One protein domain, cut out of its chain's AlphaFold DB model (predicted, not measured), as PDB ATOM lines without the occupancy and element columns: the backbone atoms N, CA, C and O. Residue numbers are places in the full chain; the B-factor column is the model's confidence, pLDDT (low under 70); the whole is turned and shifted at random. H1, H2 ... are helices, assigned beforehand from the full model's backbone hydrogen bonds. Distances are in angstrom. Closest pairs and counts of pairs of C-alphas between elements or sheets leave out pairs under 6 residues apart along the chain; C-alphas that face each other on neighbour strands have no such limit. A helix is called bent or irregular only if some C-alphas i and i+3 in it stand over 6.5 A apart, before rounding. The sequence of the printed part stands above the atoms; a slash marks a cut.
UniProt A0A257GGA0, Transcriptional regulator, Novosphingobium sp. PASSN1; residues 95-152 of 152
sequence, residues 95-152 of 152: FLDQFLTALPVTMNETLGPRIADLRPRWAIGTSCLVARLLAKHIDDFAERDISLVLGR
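This is residues 95 to 152 of the 152 residues of the protein "Transcriptional regulator" of Novosphingobium sp. PASSN1 (UniProt A0A257GGA0). One long helix, H2, makes the longest axis, and the kinked helix H1 before it folds back to leave an open hook with an empty space between the two. The printed part has 58 residues with two named helices, H1 then H2, and no named strand: all helix. It is extended, with a radius of gyration of the C-alphas of 16.0 A and spans of 50 by 21 by 21 A.

Start with H2, residues 120 to 150, which has a kink of 25 degrees near residue 127. Look back to H1, residues 95 to 117, and find a kink of 96 degrees near residue 111. The two are apart, with no C-alpha of the one within 8 A of the other, though a tight link of 2 residues joins them. O i to N i+4 pairs are within hydrogen-bond range in 25 of 27 for H2 and 12 of 19 for H1.

Find C-alpha 120 at (-50.886, -14.694, 40.666); from there H2 runs 46.0 A to C-alpha 150 at (-22.973, -4.805, 5.515). H1 begins at C-alpha 95, (-47.741, -13.288, 17.004), and measures 27.7 A. Both are irregular: C-alphas 110 and 113 are 9.2 A apart in H1, and C-alphas 121 and 124 are 7.1 A apart in H2.

The two C-alphas farthest apart, those of Ala 116 and Arg 152, are 50.6 A apart. The printed part has no cut, and pLDDT is under 70 at residues 150 to 152.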
ATOM      1  N   PHE A  95     -48.717 -12.943  15.975       95.25
ATOM      2  CA  PHE A  95     -47.741 -13.288  17.004       95.25
ATOM      3  C   PHE A  95     -48.429 -13.657  18.320       95.25
ATOM      4  O   PHE A  95     -48.112 -14.694  18.902       95.25
ATOM      5  N   LEU A  96     -49.378 -12.836  18.784       95.31
ATOM      6  CA  LEU A  96     -50.098 -13.089  20.032       95.31
ATOM      7  C   LEU A  96     -50.871 -14.413  19.980       95.31
ATOM      8  O   LEU A  96     -50.834 -15.163  20.955       95.31
ATOM      9  N   ASP A  97     -51.520 -14.722  18.855       95.19
ATOM     10  CA  ASP A  97     -52.215 -15.995  18.639       95.19
ATOM     11  C   ASP A  97     -51.270 -17.190  18.825       95.19
ATOM     12  O   ASP A  97     -51.508 -18.055  19.671       95.19
ATOM     13  N   GLN A  98     -50.147 -17.203  18.102       96.06
ATOM     14  CA  GLN A  98     -49.163 -18.287  18.196       96.06
ATOM     15  C   GLN A  98     -48.536 -18.376  19.590       96.06
ATOM     16  O   GLN A  98     -48.368 -19.470  20.137       96.06
ATOM     17  N   PHE A  99     -48.224 -17.225  20.188       95.25
ATOM     18  CA  PHE A  99     -47.643 -17.149  21.520       95.25
ATOM     19  C   PHE A  99     -48.587 -17.729  22.575       95.25
ATOM     20  O   PHE A  99     -48.160 -18.541  23.391       95.25
ATOM     21  N   LEU A 100     -49.876 -17.382  22.541       93.50
ATOM     22  CA  LEU A 100     -50.868 -17.896  23.489       93.50
ATOM     23  C   LEU A 100     -51.188 -19.378  23.273       93.50
ATOM     24  O   LEU A 100     -51.471 -20.075  24.247       93.50
ATOM     25  N   THR A 101     -51.125 -19.876  22.036       94.81
ATOM     26  CA  THR A 101     -51.262 -21.314  21.761       94.81
ATOM     27  C   THR A 101     -50.088 -22.113  22.330       94.81
ATOM     28  O   THR A 101     -50.301 -23.170  22.924       94.81
ATOM     29  N   ALA A 102     -48.855 -21.619  22.188       96.62
ATOM     30  CA  ALA A 102     -47.657 -22.346  22.609       96.62
ATOM     31  C   ALA A 102     -47.340 -22.192  24.108       96.62
ATOM     32  O   ALA A 102     -46.980 -23.168  24.774       96.62
ATOM     33  N   LEU A 103     -47.485 -20.980  24.657       95.31
ATOM     34  CA  LEU A 103     -46.978 -20.619  25.982       95.31
ATOM     35  C   LEU A 103     -47.464 -21.546  27.109       95.31
ATOM     36  O   LEU A 103     -46.615 -21.967  27.892       95.31
ATOM     37  N   PRO A 104     -48.759 -21.900  27.239       95.44
ATOM     38  CA  PRO A 104     -49.214 -22.749  28.340       95.44
ATOM     39  C   PRO A 104     -48.537 -24.124  28.349       95.44
ATOM     40  O   PRO A 104     -48.146 -24.611  29.412       95.44
ATOM     41  N   VAL A 105     -48.349 -24.723  27.169       96.81
ATOM     42  CA  VAL A 105     -47.672 -26.018  27.012       96.81
ATOM     43  C   VAL A 105     -46.195 -25.874  27.365       96.81
ATOM     44  O   VAL A 105     -45.708 -26.581  28.247       96.81
ATOM     45  N   THR A 106     -45.511 -24.886  26.780       96.69
ATOM     46  CA  THR A 106     -44.095 -24.614  27.068       96.69
ATOM     47  C   THR A 106     -43.858 -24.307  28.549       96.69
ATOM     48  O   THR A 106     -42.864 -24.753  29.121       96.69
ATOM     49  N   MET A 107     -44.770 -23.585  29.205       95.56
ATOM     50  CA  MET A 107     -44.708 -23.321  30.644       95.56
ATOM     51  C   MET A 107     -44.839 -24.607  31.456       95.56
ATOM     52  O   MET A 107     -44.049 -24.818  32.375       95.56
ATOM     53  N   ASN A 108     -45.813 -25.457  31.132       96.56
ATOM     54  CA  ASN A 108     -46.024 -26.718  31.834       96.56
ATOM     55  C   ASN A 108     -44.799 -27.639  31.727       96.56
ATOM     56  O   ASN A 108     -44.362 -28.203  32.729       96.56
ATOM     57  N   GLU A 109     -44.203 -27.728  30.541       97.25
ATOM     58  CA  GLU A 109     -42.998 -28.525  30.294       97.25
ATOM     59  C   GLU A 109     -41.761 -27.944  30.991       97.25
ATOM     60  O   GLU A 109     -41.029 -28.664  31.668       97.25
ATOM     61  N   THR A 110     -41.542 -26.631  30.874       97.00
ATOM     62  CA  THR A 110     -40.332 -25.971  31.393       97.00
ATOM     63  C   THR A 110     -40.338 -25.866  32.916       97.00
ATOM     64  O   THR A 110     -39.301 -26.022  33.563       97.00
ATOM     65  N   LEU A 111     -41.492 -25.565  33.515       96.69
ATOM     66  CA  LEU A 111     -41.609 -25.422  34.967       96.69
ATOM     67  C   LEU A 111     -41.765 -26.780  35.657       96.69
ATOM     68  O   LEU A 111     -41.303 -26.937  36.791       96.69
ATOM     69  N   GLY A 112     -42.408 -27.748  34.997       96.69
ATOM     70  CA  GLY A 112     -42.681 -29.068  35.556       96.69
ATOM     71  C   GLY A 112     -43.323 -28.962  36.949       96.69
ATOM     72  O   GLY A 112     -44.271 -28.195  37.130       96.69
ATOM     73  N   PRO A 113     -42.787 -29.646  37.977       97.12
ATOM     74  CA  PRO A 113     -43.317 -29.572  39.343       97.12
ATOM     75  C   PRO A 113     -43.381 -28.154  39.935       97.12
ATOM     76  O   PRO A 113     -44.227 -27.882  40.786       97.12
ATOM     77  N   ARG A 114     -42.528 -27.229  39.470       97.06
ATOM     78  CA  ARG A 114     -42.478 -25.845  39.972       97.06
ATOM     79  C   ARG A 114     -43.666 -24.997  39.529       97.06
ATOM     80  O   ARG A 114     -43.813 -23.875  40.008       97.06
ATOM     81  N   ILE A 115     -44.530 -25.497  38.641       96.00
ATOM     82  CA  ILE A 115     -45.758 -24.786  38.266       96.00
ATOM     83  C   ILE A 115     -46.645 -24.507  39.490       96.00
ATOM     84  O   ILE A 115     -47.290 -23.461  39.557       96.00
ATOM     85  N   ALA A 116     -46.594 -25.383  40.503       95.56
ATOM     86  CA  ALA A 116     -47.299 -25.222  41.775       95.56
ATOM     87  C   ALA A 116     -46.795 -24.028  42.612       95.56
ATOM     88  O   ALA A 116     -47.513 -23.534  43.483       95.56
ATOM     89  N   ASP A 117     -45.588 -23.527  42.339       96.62
ATOM     90  CA  ASP A 117     -45.007 -22.400  43.067       96.62
ATOM     91  C   ASP A 117     -45.467 -21.037  42.530       96.62
ATOM     92  O   ASP A 117     -45.285 -20.020  43.212       96.62
ATOM     93  N   LEU A 118     -46.075 -20.991  41.333       95.75
ATOM     94  CA  LEU A 118     -46.515 -19.749  40.701       95.75
ATOM     95  C   LEU A 118     -47.500 -18.986  41.590       95.75
ATOM     96  O   LEU A 118     -48.461 -19.528  42.134       95.75
ATOM     97  N   ARG A 119     -47.274 -17.674  41.718       96.94
ATOM     98  CA  ARG A 119     -48.156 -16.774  42.464       96.94
ATOM     99  C   ARG A 119     -48.831 -15.784  41.511       96.94
ATOM    100  O   ARG A 119     -48.111 -15.063  40.822       96.94
ATOM    101  N   PRO A 120     -50.171 -15.633  41.540       96.25
ATOM    102  CA  PRO A 120     -50.886 -14.694  40.666       96.25
ATOM    103  C   PRO A 120     -50.359 -13.254  40.725       96.25
ATOM    104  O   PRO A 120     -50.262 -12.582  39.704       96.25
ATOM    105  N   ARG A 121     -49.920 -12.796  41.907       97.12
ATOM    106  CA  ARG A 121     -49.334 -11.456  42.103       97.12
ATOM    107  C   ARG A 121     -48.076 -11.179  41.267       97.12
ATOM    108  O   ARG A 121     -47.691 -10.024  41.137       97.12
ATOM    109  N   TRP A 122     -47.415 -12.209  40.737       96.88
ATOM    110  CA  TRP A 122     -46.236 -12.048  39.883       96.88
ATOM    111  C   TRP A 122     -46.586 -11.747  38.427       96.88
ATOM    112  O   TRP A 122     -45.718 -11.266  37.708       96.88
ATOM    113  N   ALA A 123     -47.832 -11.980  37.995       94.88
ATOM    114  CA  ALA A 123     -48.220 -11.913  36.585       94.88
ATOM    115  C   ALA A 123     -47.833 -10.584  35.913       94.88
ATOM    116  O   ALA A 123     -47.243 -10.601  34.838       94.88
ATOM    117  N   ILE A 124     -48.078  -9.450  36.580       95.44
ATOM    118  CA  ILE A 124     -47.742  -8.114  36.056       95.44
ATOM    119  C   ILE A 124     -46.220  -7.927  35.938       95.44
ATOM    120  O   ILE A 124     -45.719  -7.449  34.928       95.44
ATOM    121  N   GLY A 125     -45.454  -8.329  36.956       97.19
ATOM    122  CA  GLY A 125     -43.992  -8.221  36.908       97.19
ATOM    123  C   GLY A 125     -43.383  -9.109  35.818       97.19
ATOM    124  O   GLY A 125     -42.480  -8.685  35.094       97.19
ATOM    125  N   THR A 126     -43.915 -10.323  35.668       96.19
ATOM    126  CA  THR A 126     -43.497 -11.276  34.640       96.19
ATOM    127  C   THR A 126     -43.869 -10.801  33.239       96.19
ATOM    128  O   THR A 126     -43.041 -10.929  32.343       96.19
ATOM    129  N   SER A 127     -45.042 -10.194  33.026       95.31
ATOM    130  CA  SER A 127     -45.402  -9.655  31.708       95.31
ATOM    131  C   SER A 127     -44.453  -8.534  31.276       95.31
ATOM    132  O   SER A 127     -44.009  -8.521  30.129       95.31
ATOM    133  N   CYS A 128     -44.023  -7.666  32.198       97.00
ATOM    134  CA  CYS A 128     -42.982  -6.676  31.912       97.00
ATOM    135  C   CYS A 128     -41.627  -7.317  31.558       97.00
ATOM    136  O   CYS A 128     -40.892  -6.774  30.736       97.00
ATOM    137  N   LEU A 129     -41.265  -8.445  32.183       97.12
ATOM    138  CA  LEU A 129     -40.041  -9.183  31.840       97.12
ATOM    139  C   LEU A 129     -40.134  -9.804  30.444       97.12
ATOM    140  O   LEU A 129     -39.184  -9.679  29.678       97.12
ATOM    141  N   VAL A 130     -41.273 -10.412  30.104       96.31
ATOM    142  CA  VAL A 130     -41.532 -10.955  28.763       96.31
ATOM    143  C   VAL A 130     -41.461  -9.845  27.716       96.31
ATOM    144  O   VAL A 130     -40.745  -9.996  26.733       96.31
ATOM    145  N   ALA A 131     -42.102  -8.696  27.952       96.56
ATOM    146  CA  ALA A 131     -42.051  -7.559  27.031       96.56
ATOM    147  C   ALA A 131     -40.615  -7.057  26.794       96.56
ATOM    148  O   ALA A 131     -40.224  -6.822  25.653       96.56
ATOM    149  N   ARG A 132     -39.796  -6.950  27.851       97.69
ATOM    150  CA  ARG A 132     -38.373  -6.585  27.720       97.69
ATOM    151  C   ARG A 132     -37.560  -7.631  26.961       97.69
ATOM    152  O   ARG A 132     -36.666  -7.262  26.206       97.69
ATOM    153  N   LEU A 133     -37.845  -8.915  27.170       96.38
ATOM    154  CA  LEU A 133     -37.177  -9.996  26.447       96.38
ATOM    155  C   LEU A 133     -37.514  -9.950  24.953       96.38
ATOM    156  O   LEU A 133     -36.613 -10.082  24.132       96.38
ATOM    157  N   LEU A 134     -38.783  -9.709  24.609       95.69
ATOM    158  CA  LEU A 134     -39.218  -9.538  23.221       95.69
ATOM    159  C   LEU A 134     -38.553  -8.326  22.567       95.69
ATOM    160  O   LEU A 134     -38.022  -8.465  21.472       95.69
ATOM    161  N   ALA A 135     -38.517  -7.177  23.251       96.12
ATOM    162  CA  ALA A 135     -37.834  -5.982  22.751       96.12
ATOM    163  C   ALA A 135     -36.359  -6.270  22.443       96.12
ATOM    164  O   ALA A 135     -35.904  -6.031  21.331       96.12
ATOM    165  N   LYS A 136     -35.650  -6.908  23.384       96.06
ATOM    166  CA  LYS A 136     -34.262  -7.314  23.165       96.06
ATOM    167  C   LYS A 136     -34.116  -8.264  21.973       96.06
ATOM    168  O   LYS A 136     -33.182  -8.118  21.201       96.06
ATOM    169  N   HIS A 137     -35.007  -9.245  21.819       93.94
ATOM    170  CA  HIS A 137     -34.943 -10.149  20.673       93.94
ATOM    171  C   HIS A 137     -35.129  -9.414  19.346       93.94
ATOM    172  O   HIS A 137     -34.405  -9.715  18.406       93.94
ATOM    173  N   ILE A 138     -36.047  -8.449  19.275       93.69
ATOM    174  CA  ILE A 138     -36.231  -7.612  18.084       93.69
ATOM    175  C   ILE A 138     -34.939  -6.850  17.763       93.69
ATOM    176  O   ILE A 138     -34.483  -6.906  16.622       93.69
ATOM    177  N   ASP A 139     -34.323  -6.217  18.765       93.88
ATOM    178  CA  ASP A 139     -33.058  -5.490  18.598       93.88
ATOM    179  C   ASP A 139     -31.929  -6.431  18.128       93.88
ATOM    180  O   ASP A 139     -31.265  -6.157  17.128       93.88
ATOM    181  N   ASP A 140     -31.772  -7.594  18.777       92.56
ATOM    182  CA  ASP A 140     -30.766  -8.608  18.427       92.56
ATOM    183  C   ASP A 140     -30.948  -9.118  16.977       92.56
ATOM    184  O   ASP A 140     -29.967  -9.409  16.286       92.56
ATOM    185  N   PHE A 141     -32.192  -9.270  16.503       87.88
ATOM    186  CA  PHE A 141     -32.481  -9.657  15.116       87.88
ATOM    187  C   PHE A 141     -32.162  -8.527  14.133       87.88
ATOM    188  O   PHE A 141     -31.513  -8.782  13.117       87.88
ATOM    189  N   ALA A 142     -32.537  -7.288  14.453       86.06
ATOM    190  CA  ALA A 142     -32.250  -6.130  13.612       86.06
ATOM    191  C   ALA A 142     -30.737  -5.909  13.432       86.06
ATOM    192  O   ALA A 142     -30.269  -5.669  12.316       86.06
ATOM    193  N   GLU A 143     -29.946  -6.054  14.499       83.62
ATOM    194  CA  GLU A 143     -28.481  -5.956  14.438       83.62
ATOM    195  C   GLU A 143     -27.859  -7.039  13.543       83.62
ATOM    196  O   GLU A 143     -26.937  -6.762  12.766       83.62
ATOM    197  N   ARG A 144     -28.377  -8.272  13.607       81.19
ATOM    198  CA  ARG A 144     -27.920  -9.381  12.751       81.19
ATOM    199  C   ARG A 144     -28.236  -9.129  11.284       81.19
ATOM    200  O   ARG A 144     -27.360  -9.351  10.448       81.19
ATOM    201  N   ASP A 145     -29.432  -8.641  10.977       75.31
ATOM    202  CA  ASP A 145     -29.823  -8.311   9.605       75.31
ATOM    203  C   ASP A 145     -28.926  -7.208   9.027       75.31
ATOM    204  O   ASP A 145     -28.411  -7.344   7.915       75.31
ATOM    205  N   ILE A 146     -28.637  -6.163   9.809       73.81
ATOM    206  CA  ILE A 146     -27.703  -5.096   9.420       73.81
ATOM    207  C   ILE A 146     -26.300  -5.664   9.172       73.81
ATOM    208  O   ILE A 146     -25.683  -5.362   8.146       73.81
ATOM    209  N   SER A 147     -25.796  -6.522  10.064       72.81
ATOM    210  CA  SER A 147     -24.479  -7.148   9.898       72.81
ATOM    211  C   SER A 147     -24.402  -8.051   8.662       72.81
ATOM    212  O   SER A 147     -23.344  -8.125   8.039       72.81
ATOM    213  N   LEU A 148     -25.487  -8.739   8.297       71.75
ATOM    214  CA  LEU A 148     -25.553  -9.583   7.099       71.75
ATOM    215  C   LEU A 148     -25.589  -8.759   5.805       71.75
ATOM    216  O   LEU A 148     -25.036  -9.193   4.794       71.75
ATOM    217  N   VAL A 149     -26.219  -7.582   5.831       71.19
ATOM    218  CA  VAL A 149     -26.264  -6.658   4.687       71.19
ATOM    219  C   VAL A 149     -24.924  -5.945   4.487       71.19
ATOM    220  O   VAL A 149     -24.488  -5.810   3.348       71.19
ATOM    221  N   LEU A 150     -24.259  -5.521   5.567       68.81
ATOM    222  CA  LEU A 150     -22.973  -4.805   5.515       68.81
ATOM    223  C   LEU A 150     -21.747  -5.724   5.365       68.81
ATOM    224  O   LEU A 150     -20.661  -5.247   5.049       68.81
ATOM    225  N   GLY A 151     -21.900  -7.024   5.631       59.84
ATOM    226  CA  GLY A 151     -20.858  -8.042   5.455       59.84
ATOM    227  C   GLY A 151     -20.765  -8.632   4.039       59.84
ATOM    228  O   GLY A 151     -20.017  -9.591   3.843       59.84
ATOM    229  N   ARG A 152     -21.535  -8.102   3.081       51.50
ATOM    230  CA  ARG A 152     -21.434  -8.369   1.636       51.50
ATOM    231  C   ARG A 152     -20.770  -7.197   0.928       51.50
ATOM    232  O   ARG A 152     -20.076  -7.471  -0.074       51.50
TER     233      ARG A 152